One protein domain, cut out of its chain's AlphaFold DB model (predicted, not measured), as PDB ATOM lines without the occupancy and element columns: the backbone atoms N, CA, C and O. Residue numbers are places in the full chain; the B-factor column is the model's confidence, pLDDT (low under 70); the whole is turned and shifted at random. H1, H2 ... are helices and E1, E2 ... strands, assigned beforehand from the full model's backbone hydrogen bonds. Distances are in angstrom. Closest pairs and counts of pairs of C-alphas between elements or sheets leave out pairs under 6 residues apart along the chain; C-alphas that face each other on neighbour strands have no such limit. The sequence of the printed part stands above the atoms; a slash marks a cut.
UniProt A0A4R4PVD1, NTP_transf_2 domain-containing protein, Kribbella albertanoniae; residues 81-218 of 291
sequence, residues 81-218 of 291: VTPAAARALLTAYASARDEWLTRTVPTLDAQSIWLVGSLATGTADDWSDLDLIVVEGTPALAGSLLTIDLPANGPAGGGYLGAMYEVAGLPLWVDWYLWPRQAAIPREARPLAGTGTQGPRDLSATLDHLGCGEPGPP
ATOM      1  N   VAL A  81      23.201 -21.888  43.988       87.56
ATOM      2  CA  VAL A  81      22.125 -22.879  44.001       87.56
ATOM      3  C   VAL A  81      22.765 -24.235  43.727       87.56
ATOM      4  O   VAL A  81      23.367 -24.453  42.682       87.56
ATOM      5  N   THR A  82      22.684 -25.158  44.683       94.19
ATOM      6  CA  THR A  82      23.203 -26.516  44.465       94.19
ATOM      7  C   THR A  82      22.297 -27.281  43.493       94.19
ATOM      8  O   THR A  82      21.085 -27.047  43.504       94.19
ATOM      9  N   PRO A  83      22.805 -28.276  42.741       95.75
ATOM     10  CA  PRO A  83      21.969 -29.076  41.840       95.75
ATOM     11  C   PRO A  83      20.787 -29.764  42.542       95.75
ATOM     12  O   PRO A  83      19.712 -29.931  41.972       95.75
ATOM     13  N   ALA A  84      20.963 -30.168  43.806       95.44
ATOM     14  CA  ALA A  84      19.890 -30.759  44.603       95.44
ATOM     15  C   ALA A  84      18.798 -29.735  44.950       95.44
ATOM     16  O   ALA A  84      17.612 -30.042  44.835       95.44
ATOM     17  N   ALA A  85      19.192 -28.516  45.331       95.19
ATOM     18  CA  ALA A  85      18.256 -27.427  45.589       95.19
ATOM     19  C   ALA A  85      17.539 -26.977  44.306       95.19
ATOM     20  O   ALA A  85      16.332 -26.758  44.339       95.19
ATOM     21  N   ALA A  86      18.256 -26.907  43.180       96.25
ATOM     22  CA  ALA A  86      17.694 -26.592  41.870       96.25
ATOM     23  C   ALA A  86      16.611 -27.601  41.462       96.25
ATOM     24  O   ALA A  86      15.498 -27.200  41.130       96.25
ATOM     25  N   ARG A  87      16.887 -28.911  41.580       97.50
ATOM     26  CA  ARG A  87      15.893 -29.966  41.309       97.50
ATOM     27  C   ARG A  87      14.677 -29.869  42.225       97.50
ATOM     28  O   ARG A  87      13.554 -29.938  41.745       97.50
ATOM     29  N   ALA A  88      14.891 -29.677  43.528       96.81
ATOM     30  CA  ALA A  88      13.791 -29.542  44.481       96.81
ATOM     31  C   ALA A  88      12.901 -28.326  44.166       96.81
ATOM     32  O   ALA A  88      11.675 -28.424  44.233       96.81
ATOM     33  N   LEU A  89      13.511 -27.197  43.796       97.25
ATOM     34  CA  LEU A  89      12.787 -25.991  43.407       97.25
ATOM     35  C   LEU A  89      12.022 -26.181  42.091       97.25
ATOM     36  O   LEU A  89      10.876 -25.755  42.000       97.25
ATOM     37  N   LEU A  90      12.613 -26.860  41.108       97.81
ATOM     38  CA  LEU A  90      11.958 -27.165  39.838       97.81
ATOM     39  C   LEU A  90      10.725 -28.070  40.028       97.81
ATOM     40  O   LEU A  90       9.654 -27.770  39.505       97.81
ATOM     41  N   THR A  91      10.821 -29.107  40.866       98.00
ATOM     42  CA  THR A  91       9.662 -29.941  41.233       98.00
ATOM     43  C   THR A  91       8.572 -29.133  41.952       98.00
ATOM     44  O   THR A  91       7.378 -29.321  41.699       98.00
ATOM     45  N   ALA A  92       8.962 -28.212  42.842       98.12
ATOM     46  CA  ALA A  92       8.018 -27.323  43.519       98.12
ATOM     47  C   ALA A  92       7.336 -26.355  42.536       98.12
ATOM     48  O   ALA A  92       6.133 -26.131  42.649       98.12
ATOM     49  N   TYR A  93       8.075 -25.829  41.557       98.44
ATOM     50  CA  TYR A  93       7.537 -24.993  40.484       98.44
ATOM     51  C   TYR A  93       6.505 -25.739  39.638       98.44
ATOM     52  O   TYR A  93       5.401 -25.230  39.467       98.44
ATOM     53  N   ALA A  94       6.808 -26.961  39.187       98.56
ATOM     54  CA  ALA A  94       5.867 -27.764  38.407       98.56
ATOM     55  C   ALA A  94       4.561 -28.021  39.182       98.56
ATOM     56  O   ALA A  94       3.469 -27.811  38.658       98.56
ATOM     57  N   SER A  95       4.673 -28.368  40.469       98.50
ATOM     58  CA  SER A  95       3.508 -28.549  41.350       98.50
ATOM     59  C   SER A  95       2.707 -27.251  41.517       98.50
ATOM     60  O   SER A  95       1.478 -27.259  41.459       98.50
ATOM     61  N   ALA A  96       3.395 -26.119  41.696       98.62
ATOM     62  CA  ALA A  96       2.764 -24.818  41.877       98.62
ATOM     63  C   ALA A  96       2.108 -24.288  40.589       98.62
ATOM     64  O   ALA A  96       1.078 -23.622  40.677       98.62
ATOM     65  N   ARG A  97       2.644 -24.606  39.402       98.56
ATOM     66  CA  ARG A  97       2.001 -24.341  38.104       98.56
ATOM     67  C   ARG A  97       0.668 -25.075  37.998       98.56
ATOM     68  O   ARG A  97      -0.342 -24.472  37.638       98.56
ATOM     69  N   ASP A  98       0.657 -26.362  38.326       98.50
ATOM     70  CA  ASP A  98      -0.545 -27.190  38.220       98.50
ATOM     71  C   ASP A  98      -1.618 -26.746  39.239       98.50
ATOM     72  O   ASP A  98      -2.815 -26.689  38.931       98.50
ATOM     73  N   GLU A  99      -1.191 -26.346  40.441       98.44
ATOM     74  CA  GLU A  99      -2.063 -25.743  41.452       98.44
ATOM     75  C   GLU A  99      -2.606 -24.379  41.001       98.44
ATOM     76  O   GLU A  99      -3.802 -24.111  41.145       98.44
ATOM     77  N   TRP A 100      -1.751 -23.529  40.420       98.44
ATOM     78  CA  TRP A 100      -2.155 -22.241  39.858       98.44
ATOM     79  C   TRP A 100      -3.240 -22.444  38.798       98.44
ATOM     80  O   TRP A 100      -4.290 -21.811  38.883       98.44
ATOM     81  N   LEU A 101      -3.058 -23.392  37.872       98.00
ATOM     82  CA  LEU A 101      -4.053 -23.706  36.845       98.00
ATOM     83  C   LEU A 101      -5.388 -24.136  37.472       98.00
ATOM     84  O   LEU A 101      -6.448 -23.628  37.102       98.00
ATOM     85  N   THR A 102      -5.333 -25.033  38.460       97.94
ATOM     86  CA  THR A 102      -6.515 -25.563  39.159       97.94
ATOM     87  C   THR A 102      -7.286 -24.476  39.913       97.94
ATOM     88  O   THR A 102      -8.514 -24.511  39.953       97.94
ATOM     89  N   ARG A 103      -6.587 -23.499  40.504       97.69
ATOM     90  CA  ARG A 103      -7.211 -22.385  41.234       97.69
ATOM     91  C   ARG A 103      -7.722 -21.278  40.321       97.69
ATOM     92  O   ARG A 103      -8.760 -20.697  40.622       97.69
ATOM     93  N   THR A 104      -7.010 -20.976  39.240       97.81
ATOM     94  CA  THR A 104      -7.319 -19.826  38.383       97.81
ATOM     95  C   THR A 104      -8.473 -20.116  37.433       97.81
ATOM     96  O   THR A 104      -9.375 -19.289  37.316       97.81
ATOM     97  N   VAL A 105      -8.507 -21.287  36.789       97.56
ATOM     98  CA  VAL A 105      -9.523 -21.592  35.762       97.56
ATOM     99  C   VAL A 105     -10.966 -21.424  36.264       97.56
ATOM    100  O   VAL A 105     -11.745 -20.790  35.556       97.56
ATOM    101  N   PRO A 106     -11.346 -21.890  37.472       96.00
ATOM    102  CA  PRO A 106     -12.707 -21.701  37.983       96.00
ATOM    103  C   PRO A 106     -13.113 -20.241  38.231       96.00
ATOM    104  O   PRO A 106     -14.297 -19.970  38.407       96.00
ATOM    105  N   THR A 107     -12.154 -19.313  38.292       95.44
ATOM    106  CA  THR A 107     -12.420 -17.881  38.517       95.44
ATOM    107  C   THR A 107     -12.596 -17.083  37.228       95.44
ATOM    108  O   THR A 107     -12.976 -15.917  37.291       95.44
ATOM    109  N   LEU A 108     -12.310 -17.688  36.071       95.94
ATOM    110  CA  LEU A 108     -12.407 -17.017  34.781       95.94
ATOM    111  C   LEU A 108     -13.870 -16.843  34.372       95.94
ATOM    112  O   LEU A 108     -14.629 -17.810  34.316       95.94
ATOM    113  N   ASP A 109     -14.231 -15.612  34.020       93.75
ATOM    114  CA  ASP A 109     -15.478 -15.316  33.319       93.75
ATOM    115  C   ASP A 109     -15.246 -15.486  31.812       93.75
ATOM    116  O   ASP A 109     -14.637 -14.637  31.152       93.75
ATOM    117  N   ALA A 110     -15.640 -16.651  31.297       96.62
ATOM    118  CA  ALA A 110     -15.496 -17.034  29.899       96.62
ATOM    119  C   ALA A 110     -16.545 -18.078  29.504       96.62
ATOM    120  O   ALA A 110     -16.998 -18.875  30.330       96.62
ATOM    121  N   GLN A 111     -16.877 -18.151  28.214       96.38
ATOM    122  CA  GLN A 111     -17.768 -19.190  27.696       96.38
ATOM    123  C   GLN A 111     -17.146 -20.591  27.809       96.38
ATOM    124  O   GLN A 111     -17.824 -21.562  28.159       96.38
ATOM    125  N   SER A 112     -15.864 -20.722  27.458       97.88
ATOM    126  CA  SER A 112     -15.108 -21.963  27.630       97.88
ATOM    127  C   SER A 112     -13.610 -21.699  27.710       97.88
ATOM    128  O   SER A 112     -13.112 -20.741  27.115       97.88
ATOM    129  N   ILE A 113     -12.911 -22.571  28.436       98.50
ATOM    130  CA  ILE A 113     -11.465 -22.516  28.648       98.50
ATOM    131  C   ILE A 113     -10.860 -23.848  28.226       98.50
ATOM    132  O   ILE A 113     -11.305 -24.911  28.677       98.50
ATOM    133  N   TRP A 114      -9.820 -23.785  27.401       98.62
ATOM    134  CA  TRP A 114      -9.122 -24.964  26.903       98.62
ATOM    135  C   TRP A 114      -7.627 -24.844  27.141       98.62
ATOM    136  O   TRP A 114      -7.040 -23.790  26.928       98.62
ATOM    137  N   LEU A 115      -7.017 -25.948  27.548       98.56
ATOM    138  CA  LEU A 115      -5.572 -26.100  27.590       98.56
ATOM    139  C   LEU A 115      -5.083 -26.530  26.211       98.56
ATOM    140  O   LEU A 115      -5.653 -27.456  25.634       98.56
ATOM    141  N   VAL A 116      -4.014 -25.924  25.715       97.81
ATOM    142  CA  VAL A 116      -3.288 -26.376  24.522       97.81
ATOM    143  C   VAL A 116      -1.813 -26.599  24.865       97.81
ATOM    144  O   VAL A 116      -1.438 -26.633  26.039       97.81
ATOM    145  N   GLY A 117      -0.988 -26.863  23.855       95.25
ATOM    146  CA  GLY A 117       0.442 -27.051  24.049       95.25
ATOM    147  C   GLY A 117       0.795 -28.315  24.837       95.25
ATOM    148  O   GLY A 117       0.040 -29.291  24.899       95.25
ATOM    149  N   SER A 118       1.990 -28.302  25.424       95.69
ATOM    150  CA  SER A 118       2.633 -29.508  25.967       95.69
ATOM    151  C   SER A 118       1.844 -30.190  27.093       95.69
ATOM    152  O   SER A 118       1.843 -31.419  27.203       95.69
ATOM    153  N   LEU A 119       1.126 -29.420  27.918       96.62
ATOM    154  CA  LEU A 119       0.304 -29.965  29.005       96.62
ATOM    155  C   LEU A 119      -1.029 -30.542  28.517       96.62
ATOM    156  O   LEU A 119      -1.614 -31.391  29.194       96.62
ATOM    157  N   ALA A 120      -1.526 -30.107  27.359       96.88
ATOM    158  CA  ALA A 120      -2.702 -30.714  26.740       96.88
ATOM    159  C   ALA A 120      -2.359 -32.055  26.077       96.88
ATOM    160  O   ALA A 120      -3.139 -33.002  26.170       96.88
ATOM    161  N   THR A 121      -1.174 -32.152  25.467       94.56
ATOM    162  CA  THR A 121      -0.699 -33.342  24.739       94.56
ATOM    163  C   THR A 121      -0.005 -34.382  25.618       94.56
ATOM    164  O   THR A 121       0.282 -35.479  25.145       94.56
ATOM    165  N   GLY A 122       0.284 -34.060  26.884       94.50
ATOM    166  CA  GLY A 122       1.007 -34.947  27.800       94.50
ATOM    167  C   GLY A 122       2.511 -35.035  27.523       94.50
ATOM    168  O   GLY A 122       3.159 -35.974  27.973       94.50
ATOM    169  N   THR A 123       3.069 -34.072  26.784       95.12
ATOM    170  CA  THR A 123       4.509 -33.976  26.483       95.12
ATOM    171  C   THR A 123       5.214 -32.918  27.333       95.12
ATOM    172  O   THR A 123       6.333 -32.521  27.015       95.12
ATOM    173  N   ALA A 124       4.537 -32.398  28.357       96.12
ATOM    174  CA  ALA A 124       5.078 -31.394  29.256       96.12
ATOM    175  C   ALA A 124       6.205 -31.943  30.135       96.12
ATOM    176  O   ALA A 124       6.198 -33.112  30.522       96.12
ATOM    177  N   ASP A 125       7.129 -31.057  30.489       96.81
ATOM    178  CA  ASP A 125       8.135 -31.277  31.521       96.81
ATOM    179  C   ASP A 125       7.962 -30.263  32.666       96.81
ATOM    180  O   ASP A 125       7.033 -29.441  32.686       96.81
ATOM    181  N   ASP A 126       8.857 -30.319  33.652       97.69
ATOM    182  CA  ASP A 126       8.808 -29.418  34.805       97.69
ATOM    183  C   ASP A 126       9.013 -27.944  34.413       97.69
ATOM    184  O   ASP A 126       8.636 -27.058  35.169       97.69
ATOM    185  N   TRP A 127       9.559 -27.662  33.226       97.38
ATOM    186  CA  TRP A 127       9.787 -26.314  32.704       97.38
ATOM    187  C   TRP A 127       8.650 -25.793  31.816       97.38
ATOM    188  O   TRP A 127       8.716 -24.647  31.367       97.38
ATOM    189  N   SER A 128       7.644 -26.616  31.511       97.44
ATOM    190  CA  SER A 128       6.537 -26.241  30.626       97.44
ATOM    191  C   SER A 128       5.720 -25.062  31.153       97.44
ATOM    192  O   SER A 128       5.429 -24.978  32.351       97.44
ATOM    193  N   ASP A 129       5.311 -24.214  30.211       97.44
ATOM    194  CA  ASP A 129       4.390 -23.089  30.390       97.44
ATOM    195  C   ASP A 129       2.924 -23.527  30.312       97.44
ATOM    196  O   ASP A 129       2.625 -24.708  30.106       97.44
ATOM    197  N   LEU A 130       2.010 -22.574  30.522       98.56
ATOM    198  CA  LEU A 130       0.571 -22.773  30.357       98.56
ATOM    199  C   LEU A 130       0.073 -22.075  29.092       98.56
ATOM    200  O   LEU A 130       0.040 -20.852  29.046       98.56
ATOM    201  N   ASP A 131      -0.421 -22.841  28.127       98.38
ATOM    202  CA  ASP A 131      -1.088 -22.302  26.944       98.38
ATOM    203  C   ASP A 131      -2.609 -22.451  27.077       98.38
ATOM    204  O   ASP A 131      -3.140 -23.567  27.118       98.38
ATOM    205  N   LEU A 132      -3.330 -21.334  27.151       98.62
ATOM    206  CA  LEU A 132      -4.765 -21.295  27.421       98.62
ATOM    207  C   LEU A 132      -5.529 -20.580  26.312       98.62
ATOM    208  O   LEU A 132      -5.262 -19.430  25.985       98.62
ATOM    209  N   ILE A 133      -6.552 -21.245  25.789       98.56
ATOM    210  CA  ILE A 133      -7.563 -20.646  24.921       98.56
ATOM    211  C   ILE A 133      -8.727 -20.178  25.787       98.56
ATOM    212  O   ILE A 133      -9.311 -20.967  26.536       98.56
ATOM    213  N   VAL A 134      -9.093 -18.907  25.634       98.19
ATOM    214  CA  VAL A 134     -10.212 -18.258  26.322       98.19
ATOM    215  C   VAL A 134     -11.250 -17.843  25.285       98.19
ATOM    216  O   VAL A 134     -11.032 -16.905  24.521       98.19
ATOM    217  N   VAL A 135     -12.384 -18.543  25.245       97.81
ATOM    218  CA  VAL A 135     -13.480 -18.242  24.311       97.81
ATOM    219  C   VAL A 135     -14.465 -17.281  24.971       97.81
ATOM    220  O   VAL A 135     -15.009 -17.614  26.022       97.81
ATOM    221  N   GLU A 136     -14.712 -16.121  24.347       92.50
ATOM    222  CA  GLU A 136     -15.588 -15.050  24.873       92.50
ATOM    223  C   GLU A 136     -15.366 -14.786  26.369       92.50
ATOM    224  O   GLU A 136     -16.267 -14.965  27.188       92.50
ATOM    225  N   GLY A 137     -14.148 -14.401  26.739       93.69
ATOM    226  CA  GLY A 137     -13.804 -14.144  28.132       93.69
ATOM    227  C   GLY A 137     -12.598 -13.237  28.281       93.69
ATOM    228  O   GLY A 137     -12.053 -12.730  27.298       93.69
ATOM    229  N   THR A 138     -12.184 -13.043  29.528       93.62
ATOM    230  CA  THR A 138     -11.022 -12.214  29.865       93.62
ATOM    231  C   THR A 138      -9.935 -13.040  30.552       93.62
ATOM    232  O   THR A 138     -10.252 -13.938  31.334       93.62
ATOM    233  N   PRO A 139      -8.648 -12.777  30.264       95.12
ATOM    234  CA  PRO A 139      -7.551 -13.449  30.944       95.12
ATOM    235  C   PRO A 139      -7.464 -12.989  32.407       95.12
ATOM    236  O   PRO A 139      -7.732 -11.829  32.730       95.12
ATOM    237  N   ALA A 140      -7.052 -13.884  33.308       95.88
ATOM    238  CA  ALA A 140      -6.889 -13.562  34.727       95.88
ATOM    239  C   ALA A 140      -5.560 -12.844  34.990       95.88
ATOM    240  O   ALA A 140      -4.611 -13.464  35.444       95.88
ATOM    241  N   LEU A 141      -5.500 -11.533  34.741       96.38
ATOM    242  CA  LEU A 141      -4.263 -10.742  34.876       96.38
ATOM    243  C   LEU A 141      -3.950 -10.289  36.311       96.38
ATOM    244  O   LEU A 141      -2.893  -9.720  36.580       96.38
ATOM    245  N   ALA A 142      -4.861 -10.506  37.260       94.94
ATOM    246  CA  ALA A 142      -4.626 -10.123  38.646       94.94
ATOM    247  C   ALA A 142      -3.412 -10.879  39.215       94.94
ATOM    248  O   ALA A 142      -3.371 -12.107  39.218       94.94
ATOM    249  N   GLY A 143      -2.422 -10.132  39.712       94.31
ATOM    250  CA  GLY A 143      -1.178 -10.696  40.240       94.31
ATOM    251  C   GLY A 143      -0.115 -11.019  39.186       94.31
ATOM    252  O   GLY A 143       0.937 -11.538  39.556       94.31
ATOM    253  N   SER A 144      -0.336 -10.704  37.902       97.06
ATOM    254  CA  SER A 144       0.731 -10.779  36.901       97.06
ATOM    255  C   SER A 144       1.803  -9.723  37.182       97.06
ATOM    256  O   SER A 144       1.483  -8.571  37.482       97.06
ATOM    257  N   LEU A 145       3.070 -10.098  37.037       96.81
ATOM    258  CA  LEU A 145       4.229  -9.220  37.218       96.81
ATOM    259  C   LEU A 145       4.673  -8.541  35.924       96.81
ATOM    260  O   LEU A 145       5.379  -7.539  35.967       96.81
ATOM    261  N   LEU A 146       4.297  -9.123  34.789       96.50
ATOM    262  CA  LEU A 146       4.609  -8.656  33.447       96.50
ATOM    263  C   LEU A 146       3.506  -9.142  32.509       96.50
ATOM    264  O   LEU A 146       3.069 -10.288  32.620       96.50
ATOM    265  N   THR A 147       3.102  -8.297  31.567       97.06
ATOM    266  CA  THR A 147       2.193  -8.661  30.477       97.06
ATOM    267  C   THR A 147       2.745  -8.153  29.157       97.06
ATOM    268  O   THR A 147       3.234  -7.026  29.092       97.06
ATOM    269  N   ILE A 148       2.627  -8.961  28.109       95.88
ATOM    270  CA  ILE A 148       3.013  -8.623  26.744       95.88
ATOM    271  C   ILE A 148       1.814  -8.888  25.838       95.88
ATOM    272  O   ILE A 148       1.379 -10.029  25.693       95.88
ATOM    273  N   ASP A 149       1.280  -7.827  25.241       95.06
ATOM    274  CA  ASP A 149       0.210  -7.919  24.251       95.06
ATOM    275  C   ASP A 149       0.833  -8.055  22.856       95.06
ATOM    276  O   ASP A 149       1.603  -7.194  22.422       95.06
ATOM    277  N   LEU A 150       0.551  -9.166  22.175       93.38
ATOM    278  CA  LEU A 150       1.030  -9.445  20.818       93.38
ATOM    279  C   LEU A 150      -0.144  -9.999  20.005       93.38
ATOM    280  O   LEU A 150      -0.158 -11.186  19.678       93.38
ATOM    281  N   PRO A 151      -1.138  -9.164  19.656       92.81
ATOM    282  CA  PRO A 151      -2.396  -9.621  19.061       92.81
ATOM    283  C   PRO A 151      -2.202 -10.403  17.754       92.81
ATOM    284  O   PRO A 151      -2.965 -11.328  17.479       92.81
ATOM    285  N   ALA A 152      -1.135 -10.115  17.001       90.00
ATOM    286  CA  ALA A 152      -0.759 -10.850  15.791       90.00
ATOM    287  C   ALA A 152      -0.359 -12.321  16.021       90.00
ATOM    288  O   ALA A 152      -0.344 -13.098  15.070       90.00
ATOM    289  N   ASN A 153      -0.072 -12.725  17.260       90.88
ATOM    290  CA  ASN A 153       0.204 -14.122  17.608       90.88
ATOM    291  C   ASN A 153      -1.071 -14.919  17.928       90.88
ATOM    292  O   ASN A 153      -1.004 -16.129  18.144       90.88
ATOM    293  N   GLY A 154      -2.226 -14.253  17.987       93.50
ATOM    294  CA  GLY A 154      -3.533 -14.877  18.160       93.50
ATOM    295  C   GLY A 154      -4.334 -14.932  16.859       93.50
ATOM    296  O   GLY A 154      -3.890 -14.422  15.828       93.50
ATOM    297  N   PRO A 155      -5.532 -15.538  16.889       94.69
ATOM    298  CA  PRO A 155      -6.397 -15.621  15.720       94.69
ATOM    299  C   PRO A 155      -6.995 -14.257  15.344       94.69
ATOM    300  O   PRO A 155      -7.249 -13.410  16.206       94.69
ATOM    301  N   ALA A 156      -7.317 -14.070  14.064       92.75
ATOM    302  CA  ALA A 156      -8.065 -12.909  13.592       92.75
ATOM    303  C   ALA A 156      -9.414 -12.774  14.325       92.75
ATOM    304  O   ALA A 156     -10.133 -13.752  14.540       92.75
ATOM    305  N   GLY A 157      -9.764 -11.547  14.724       91.62
ATOM    306  CA  GLY A 157     -10.947 -11.273  15.553       91.62
ATOM    307  C   GLY A 157     -10.815 -11.712  17.019       91.62
ATOM    308  O   GLY A 157     -11.776 -11.584  17.776       91.62
ATOM    309  N   GLY A 158      -9.651 -12.233  17.408       93.44
ATOM    310  CA  GLY A 158      -9.260 -12.544  18.775       93.44
ATOM    311  C   GLY A 158      -7.973 -11.810  19.142       93.44
ATOM    312  O   GLY A 158      -7.824 -10.624  18.845       93.44
ATOM    313  N   GLY A 159      -7.046 -12.511  19.789       93.88
ATOM    314  CA  GLY A 159      -5.746 -11.953  20.144       93.88
ATOM    315  C   GLY A 159      -4.883 -12.915  20.944       93.88
ATOM    316  O   GLY A 159      -5.258 -14.062  21.194       93.88
ATOM    317  N   TYR A 160      -3.717 -12.432  21.342       96.19
ATOM    318  CA  TYR A 160      -2.792 -13.151  22.199       96.19
ATOM    319  C   TYR A 160      -2.219 -12.187  23.230       96.19
ATOM    320  O   TYR A 160      -1.804 -11.077  22.895       96.19
ATOM    321  N   LEU A 161      -2.161 -12.650  24.472       96.88
ATOM    322  CA  LEU A 161      -1.524 -11.953  25.573       96.88
ATOM    323  C   LEU A 161      -0.676 -12.952  26.350       96.88
ATOM    324  O   LEU A 161      -1.179 -13.957  26.839       96.88
ATOM    325  N   GLY A 162       0.606 -12.656  26.507       97.88
ATOM    326  CA  GLY A 162       1.482 -13.387  27.408       97.88
ATOM    327  C   GLY A 162       1.532 -12.715  28.777       97.88
ATOM    328  O   GLY A 162       1.594 -11.486  28.861       97.88
ATOM    329  N   ALA A 163       1.487 -13.490  29.857       98.38
ATOM    330  CA  ALA A 163       1.572 -12.964  31.216       98.38
ATOM    331  C   ALA A 163       2.506 -13.799  32.093       98.38
ATOM    332  O   ALA A 163       2.465 -15.027  32.077       98.38
ATOM    333  N   MET A 164       3.310 -13.116  32.905       98.62
ATOM    334  CA  MET A 164       4.197 -13.735  33.883       98.62
ATOM    335  C   MET A 164       3.605 -13.645  35.287       98.62
ATOM    336  O   MET A 164       3.233 -12.561  35.736       98.62
ATOM    337  N   TYR A 165       3.617 -14.757  36.011       98.44
ATOM    338  CA  TYR A 165       3.252 -14.849  37.424       98.44
ATOM    339  C   TYR A 165       4.421 -15.418  38.222       98.44
ATOM    340  O   TYR A 165       5.278 -16.109  37.678       98.44
ATOM    341  N   GLU A 166       4.450 -15.168  39.524       97.94
ATOM    342  CA  GLU A 166       5.358 -15.877  40.422       97.94
ATOM    343  C   GLU A 166       4.682 -17.138  40.962       97.94
ATOM    344  O   GLU A 166       3.624 -17.060  41.592       97.94
ATOM    345  N   VAL A 167       5.314 -18.299  40.774       97.81
ATOM    346  CA  VAL A 167       4.922 -19.548  41.439       97.81
ATOM    347  C   VAL A 167       6.158 -20.237  42.002       97.81
ATOM    348  O   VAL A 167       7.184 -20.349  41.336       97.81
ATOM    349  N   ALA A 168       6.090 -20.653  43.268       96.88
ATOM    350  CA  ALA A 168       7.234 -21.209  43.998       96.88
ATOM    351  C   ALA A 168       8.523 -20.350  43.907       96.88
ATOM    352  O   ALA A 168       9.628 -20.873  44.010       96.88
ATOM    353  N   GLY A 169       8.404 -19.029  43.724       95.81
ATOM    354  CA  GLY A 169       9.548 -18.128  43.567       95.81
ATOM    355  C   GLY A 169      10.232 -18.167  42.196       95.81
ATOM    356  O   GLY A 169      11.330 -17.633  42.077       95.81
ATOM    357  N   LEU A 170       9.630 -18.792  41.184       97.62
ATOM    358  CA  LEU A 170      10.088 -18.798  39.793       97.62
ATOM    359  C   LEU A 170       9.014 -18.188  38.872       97.62
ATOM    360  O   LEU A 170       7.835 -18.167  39.240       97.62
ATOM    361  N   PRO A 171       9.398 -17.670  37.692       98.06
ATOM    362  CA  PRO A 171       8.442 -17.091  36.761       98.06
ATOM    363  C   PRO A 171       7.679 -18.198  36.018       98.06
ATOM    364  O   PRO A 171       8.268 -19.016  35.313       98.06
ATOM    365  N   LEU A 172       6.357 -18.200  36.162       98.56
ATOM    366  CA  LEU A 172       5.432 -18.966  35.335       98.56
ATOM    367  C   LEU A 172       4.943 -18.085  34.193       98.56
ATOM    368  O   LEU A 172       4.363 -17.028  34.446       98.56
ATOM    369  N   TRP A 173       5.136 -18.535  32.957       98.50
ATOM    370  CA  TRP A 173       4.552 -17.887  31.791       98.50
ATOM    371  C   TRP A 173       3.216 -18.538  31.428       98.50
ATOM    372  O   TRP A 173       3.072 -19.764  31.466       98.50
ATOM    373  N   VAL A 174       2.233 -17.699  31.112       98.69
ATOM    374  CA  VAL A 174       0.907 -18.113  30.657       98.69
ATOM    375  C   VAL A 174       0.590 -17.399  29.352       98.69
ATOM    376  O   VAL A 174       0.484 -16.171  29.321       98.69
ATOM    377  N   ASP A 175       0.415 -18.185  28.300       98.25
ATOM    378  CA  ASP A 175       0.000 -17.756  26.974       98.25
ATOM    379  C   ASP A 175      -1.528 -17.764  26.894       98.25
ATOM    380  O   ASP A 175      -2.168 -18.815  26.915       98.25
ATOM    381  N   TRP A 176      -2.135 -16.582  26.818       98.38
ATOM    382  CA  TRP A 176      -3.580 -16.407  26.703       98.38
ATOM    383  C   TRP A 176      -3.969 -16.137  25.254       98.38
ATOM    384  O   TRP A 176      -3.823 -15.022  24.753       98.38
ATOM    385  N   TYR A 177      -4.536 -17.136  24.592       97.81
ATOM    386  CA  TYR A 177      -5.154 -16.994  23.283       97.81
ATOM    387  C   TYR A 177      -6.618 -16.575  23.445       97.81
ATOM    388  O   TYR A 177      -7.474 -17.372  23.838       97.81
ATOM    389  N   LEU A 178      -6.923 -15.318  23.126       96.81
ATOM    390  CA  LEU A 178      -8.293 -14.812  23.097       96.81
ATOM    391  C   LEU A 178      -8.960 -15.311  21.820       96.81
ATOM    392  O   LEU A 178      -8.525 -14.991  20.712       96.81
ATOM    393  N   TRP A 179      -9.994 -16.132  21.974       96.38
ATOM    394  CA  TRP A 179     -10.508 -16.960  20.891       96.38
ATOM    395  C   TRP A 179     -11.912 -16.530  20.457       96.38
ATOM    396  O   TRP A 179     -12.823 -16.469  21.292       96.38
ATOM    397  N   PRO A 180     -12.135 -16.271  19.156       94.12
ATOM    398  CA  PRO A 180     -13.465 -15.976  18.643       94.12
ATOM    399  C   PRO A 180     -14.419 -17.154  18.863       94.12
ATOM    400  O   PRO A 180     -14.080 -18.301  18.580       94.12
ATOM    401  N   ARG A 181     -15.663 -16.879  19.267       92.12
ATOM    402  CA  ARG A 181     -16.684 -17.914  19.523       92.12
ATOM    403  C   ARG A 181     -16.917 -18.893  18.378       92.12
ATOM    404  O   ARG A 181     -17.230 -20.055  18.608       92.12
ATOM    405  N   GLN A 182     -16.855 -18.398  17.146       90.31
ATOM    406  CA  GLN A 182     -17.143 -19.196  15.953       90.31
ATOM    407  C   GLN A 182     -15.912 -19.947  15.432       90.31
ATOM    408  O   GLN A 182     -16.031 -20.731  14.492       90.31
ATOM    409  N   ALA A 183     -14.736 -19.705  16.014       92.50
ATOM    410  CA  ALA A 183     -13.504 -20.338  15.587       92.50
ATOM    411  C   ALA A 183     -13.457 -21.800  16.050       92.50
ATOM    412  O   ALA A 183     -13.873 -22.142  17.156       92.50
ATOM    413  N   ALA A 184     -12.913 -22.673  15.200       94.25
ATOM    414  CA  ALA A 184     -12.656 -24.051  15.593       94.25
ATOM    415  C   ALA A 184     -11.623 -24.084  16.729       94.25
ATOM    416  O   ALA A 184     -10.630 -23.358  16.695       94.25
ATOM    417  N   ILE A 185     -11.854 -24.937  17.724       97.25
ATOM    418  CA  ILE A 185     -10.879 -25.212  18.781       97.25
ATOM    419  C   ILE A 185      -9.811 -26.173  18.224       97.25
ATOM    420  O   ILE A 185     -10.176 -27.077  17.473       97.25
ATOM    421  N   PRO A 186      -8.518 -26.039  18.556       97.38
ATOM    422  CA  PRO A 186      -7.495 -26.987  18.119       97.38
ATOM    423  C   PRO A 186      -7.776 -28.434  18.539       97.38
ATOM    424  O   PRO A 186      -8.374 -28.699  19.581       97.38
ATOM    425  N   ARG A 187      -7.318 -29.386  17.729       97.88
ATOM    426  CA  ARG A 187      -7.566 -30.826  17.868       97.88
ATOM    427  C   ARG A 187      -7.031 -31.388  19.181       97.88
ATOM    428  O   ARG A 187      -7.676 -32.221  19.804       97.88
ATOM    429  N   GLU A 188      -5.843 -30.959  19.578       96.00
ATOM    430  CA  GLU A 188      -5.159 -31.369  20.803       96.00
ATOM    431  C   GLU A 188      -5.650 -30.633  22.049       96.00
ATOM    432  O   GLU A 188      -5.236 -30.980  23.153       96.00
ATOM    433  N   ALA A 189      -6.519 -29.629  21.897       97.88
ATOM    434  CA  ALA A 189      -6.967 -28.833  23.025       97.88
ATOM    435  C   ALA A 189      -7.746 -29.694  24.021       97.88
ATOM    436  O   ALA A 189      -8.656 -30.428  23.640       97.88
ATOM    437  N   ARG A 190      -7.436 -29.582  25.309       97.75
ATOM    438  CA  ARG A 190      -8.134 -30.293  26.381       97.75
ATOM    439  C   ARG A 190      -9.094 -29.332  27.087       97.75
ATOM    440  O   ARG A 190      -8.634 -28.295  27.569       97.75
ATOM    441  N   PRO A 191     -10.399 -29.640  27.186       97.44
ATOM    442  CA  PRO A 191     -11.332 -28.757  27.875       97.44
ATOM    443  C   PRO A 191     -10.988 -28.699  29.364       97.44
ATOM    444  O   PRO A 191     -10.777 -29.738  29.994       97.44
ATOM    445  N   LEU A 192     -10.947 -27.489  29.919       97.94
ATOM    446  CA  LEU A 192     -10.819 -27.261  31.360       97.94
ATOM    447  C   LEU A 192     -12.142 -26.781  31.970       97.94
ATOM    448  O   LEU A 192     -12.474 -27.177  33.085       97.94
ATOM    449  N   ALA A 193     -12.906 -25.963  31.238       97.19
ATOM    450  CA  ALA A 193     -14.226 -25.482  31.644       97.19
ATOM    451  C   ALA A 193     -15.104 -25.116  30.433       97.19
ATOM    452  O   ALA A 193     -14.600 -24.803  29.353       97.19
ATOM    453  N   GLY A 194     -16.424 -25.100  30.634       94.50
ATOM    454  CA  GLY A 194     -17.403 -24.689  29.624       94.50
ATOM    455  C   GLY A 194     -17.743 -25.773  28.597       94.50
ATOM    456  O   GLY A 194     -17.662 -26.969  28.876       94.50
ATOM    457  N   THR A 195     -18.183 -25.348  27.411       88.56
ATOM    458  CA  THR A 195     -18.669 -26.232  26.336       88.56
ATOM    459  C   THR A 195     -17.981 -25.951  25.007       88.56
ATOM    460  O   THR A 195     -17.660 -24.806  24.710       88.56
ATOM    461  N   GLY A 196     -17.859 -26.969  24.161       88.56
ATOM    462  CA  GLY A 196     -17.375 -26.855  22.788       88.56
ATOM    463  C   GLY A 196     -16.825 -28.193  22.309       88.56
ATOM    464  O   GLY A 196     -16.843 -29.178  23.048       88.56
ATOM    465  N   THR A 197     -16.349 -28.238  21.072       92.31
ATOM    466  CA  THR A 197     -15.737 -29.437  20.494       92.31
ATOM    467  C   THR A 197     -14.457 -29.068  19.775       92.31
ATOM    468  O   THR A 197     -14.406 -28.057  19.072       92.31
ATOM    469  N   GLN A 198     -13.451 -29.925  19.912       96.50
ATOM    470  CA  GLN A 198     -12.219 -29.831  19.144       96.50
ATOM    471  C   GLN A 198     -12.520 -29.927  17.642       96.50
ATOM    472  O   GLN A 198     -13.385 -30.684  17.195       96.50
ATOM    473  N   GLY A 199     -11.790 -29.145  16.866       96.06
ATOM    474  CA  GLY A 199     -11.739 -29.198  15.419       96.06
ATOM    475  C   GLY A 199     -10.688 -30.194  14.916       96.06
ATOM    476  O   GLY A 199     -10.069 -30.925  15.688       96.06
ATOM    477  N   PRO A 200     -10.466 -30.244  13.592       95.81
ATOM    478  CA  PRO A 200      -9.596 -31.250  12.983       95.81
ATOM    479  C   PRO A 200      -8.110 -30.861  12.928       95.81
ATOM    480  O   PRO A 200      -7.276 -31.725  12.644       95.81
ATOM    481  N   ARG A 201      -7.769 -29.585  13.140       95.94
ATOM    482  CA  ARG A 201      -6.418 -29.020  12.962       95.94
ATOM    483  C   ARG A 201      -5.726 -28.826  14.301       95.94
ATOM    484  O   ARG A 201      -6.412 -28.582  15.283       95.94
ATOM    485  N   ASP A 202      -4.401 -28.912  14.327       94.88
ATOM    486  CA  ASP A 202      -3.643 -28.506  15.515       94.88
ATOM    487  C   ASP A 202      -3.630 -26.986  15.710       94.88
ATOM    488  O   ASP A 202      -4.177 -26.259  14.880       94.88
ATOM    489  N   LEU A 203      -3.068 -26.492  16.816       92.00
ATOM    490  CA  LEU A 203      -3.072 -25.070  17.157       92.00
ATOM    491  C   LEU A 203      -2.449 -24.223  16.048       92.00
ATOM    492  O   LEU A 203      -3.075 -23.262  15.610       92.00
ATOM    493  N   SER A 204      -1.273 -24.617  15.549       90.75
ATOM    494  CA  SER A 204      -0.578 -23.899  14.475       90.75
ATOM    495  C   SER A 204      -1.440 -23.823  13.220       90.75
ATOM    496  O   SER A 204      -1.753 -22.738  12.742       90.75
ATOM    497  N   ALA A 205      -1.907 -24.973  12.728       93.19
ATOM    498  CA  ALA A 205      -2.720 -25.030  11.520       93.19
ATOM    499  C   ALA A 205      -4.099 -24.374  11.705       93.19
ATOM    500  O   ALA A 205      -4.745 -23.987  10.729       93.19
ATOM    501  N   THR A 206      -4.587 -24.272  12.942       93.88
ATOM    502  CA  THR A 206      -5.816 -23.543  13.264       93.88
ATOM    503  C   THR A 206      -5.582 -22.039  13.206       93.88
ATOM    504  O   THR A 206      -6.367 -21.355  12.557       93.88
ATOM    505  N   LEU A 207      -4.501 -21.528  13.803       91.69
ATOM    506  CA  LEU A 207      -4.121 -20.116  13.717       91.69
ATOM    507  C   LEU A 207      -3.881 -19.693  12.262       91.69
ATOM    508  O   LEU A 207      -4.476 -18.716  11.815       91.69
ATOM    509  N   ASP A 208      -3.143 -20.490  11.485       91.69
ATOM    510  CA  ASP A 208      -2.925 -20.239  10.051       91.69
ATOM    511  C   ASP A 208      -4.246 -20.149   9.274       91.69
ATOM    512  O   ASP A 208      -4.406 -19.335   8.365       91.69
ATOM    513  N   HIS A 209      -5.214 -21.000   9.624       92.62
ATOM    514  CA  HIS A 209      -6.516 -21.029   8.967       92.62
ATOM    515  C   HIS A 209      -7.404 -19.839   9.342       92.62
ATOM    516  O   HIS A 209      -8.142 -19.343   8.491       92.62
ATOM    517  N   LEU A 210      -7.364 -19.415  10.606       91.31
ATOM    518  CA  LEU A 210      -8.121 -18.264  11.100       91.31
ATOM    519  C   LEU A 210      -7.500 -16.940  10.639       91.31
ATOM    520  O   LEU A 210      -8.201 -15.932  10.578       91.31
ATOM    521  N   GLY A 211      -6.212 -16.954  10.291       91.00
ATOM    522  CA  GLY A 211      -5.407 -15.756  10.115       91.00
ATOM    523  C   GLY A 211      -4.973 -15.177  11.460       91.00
ATOM    524  O   GLY A 211      -5.470 -15.566  12.519       91.00
ATOM    525  N   CYS A 212      -4.045 -14.229  11.409       86.94
ATOM    526  CA  CYS A 212      -3.516 -13.550  12.587       86.94
ATOM    527  C   CYS A 212      -4.387 -12.356  12.995       86.94
ATOM    528  O   CYS A 212      -5.037 -11.731  12.153       86.94
ATOM    529  N   GLY A 213      -4.355 -12.005  14.280       85.06
ATOM    530  CA  GLY A 213      -4.828 -10.703  14.743       85.06
ATOM    531  C   GLY A 213      -4.054  -9.545  14.101       85.06
ATOM    532  O   GLY A 213      -2.952  -9.714  13.574       85.06
ATOM    533  N   GLU A 214      -4.631  -8.347  14.151       87.31
ATOM    534  CA  GLU A 214      -3.954  -7.149  13.652       87.31
ATOM    535  C   GLU A 214      -2.729  -6.832  14.524       87.31
ATOM    536  O   GLU A 214      -2.850  -6.855  15.752       87.31
ATOM    537  N   PRO A 215      -1.557  -6.527  13.939       87.81
ATOM    538  CA  PRO A 215      -0.378  -6.159  14.713       87.81
ATOM    539  C   PRO A 215      -0.626  -4.943  15.610       87.81
ATOM    540  O   PRO A 215      -1.106  -3.900  15.165       87.81
ATOM    541  N   GLY A 216      -0.253  -5.081  16.881       85.00
ATOM    542  CA  GLY A 216      -0.202  -3.978  17.834       85.00
ATOM    543  C   GLY A 216       1.095  -3.168  17.713       85.00
ATOM    544  O   GLY A 216       1.960  -3.482  16.888       85.00
ATOM    545  N   PRO A 217       1.268  -2.125  18.544       89.44
ATOM    546  CA  PRO A 217       2.573  -1.497  18.704       89.44
ATOM    547  C   PRO A 217       3.606  -2.531  19.184       89.44
ATOM    548  O   PRO A 217       3.244  -3.472  19.895       89.44
ATOM    549  N   PRO A 218       4.892  -2.372  18.828       88.00
ATOM    550  CA  PRO A 218       5.932  -3.243  19.355       88.00
ATOM    551  C   PRO A 218       5.976  -3.146  20.891       88.00
ATOM    552  O   PRO A 218       5.781  -2.051  21.433       88.00
TER     553      PRO A 218
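This is residues 81 to 218 of the 291 residues of the protein "NTP_transf_2 domain-containing protein" of Kribbella albertanoniae (UniProt A0A4R4PVD1). A twisted sheet of six strands has one long helix, H1, packed over one of its faces with residues 89 to 106, while the residues before these reach out past the sheet. The short H2 sits beside the strands, and H3 lies beyond the sheet on the side away from H1. The printed part has 138 residues, with three named helices and six named strands in the order H1 E1 H2 E2 E3 E4 E5 E6 H3. The sheet is mixed, in the order E3 E4 E5 E2 E1 E6; the class is mixed, helices and strands. The whole is compact, with a radius of gyration of the C-alphas of 15.3 A and spans of 48 by 32 by 26 A.

Start at residues 83 to 107, H1, and read on to E1, residues 110 to 116, H2, residues 117 to 121, E2, residues 130 to 137, E3, residues 146 to 149, E4, residues 159 to 167, E5, residues 170 to 179, E6, residues 190 to 194, and H3, residues 203 to 210. H1 on the sheet makes two layers, helices on one face of a sheet; its closest C-alphas to E4 are those of Ala 96 and Val 167, 5.7 A apart. H2 is at the sheet's level, and its closest C-alphas to E6 are those of Ala 120 and Arg 190, 5.5 A apart. In E1 and E6, antiparallel, look at N 113 and O 193, 2.9 A. In E2 and E1, antiparallel, N 133 and O 114 are 2.8 A apart. E5 and E2 are parallel at 36 degrees, with N 132 and O 175 at 2.8 A. E3, E4 and E5 form a meander, each strand the antiparallel neighbour of the one before, and two hairpins: N 148 and O 162 are 2.8 A apart, N 172 and O 165 also 2.8 A. H3 is not on the sheet and is apart from H1. Every O i to N i+4 pair is within hydrogen-bond range in H2 and H3; in H1, 19 of 21 are.

Find C-alpha 83 at (21.969, -29.076, 41.840); from there H1 runs 36.3 A to C-alpha 107 at (-12.420, -17.881, 38.517). E1 measures 16.3 A, H2 6.4 A, E2 16.9 A, E3 10.2 A, E4 25.0 A, E5 28.0 A and E6 11.3 A. H3, 10.4 A, ends at C-alpha 210, (-8.121, -18.264, 11.100).

The C-alphas farthest apart, those of Thr 82 and Gln 182, are 49.9 A apart. The printed part has no cut, and no link is long. Its mean pLDDT is 95.4, and no printed residue is under 70.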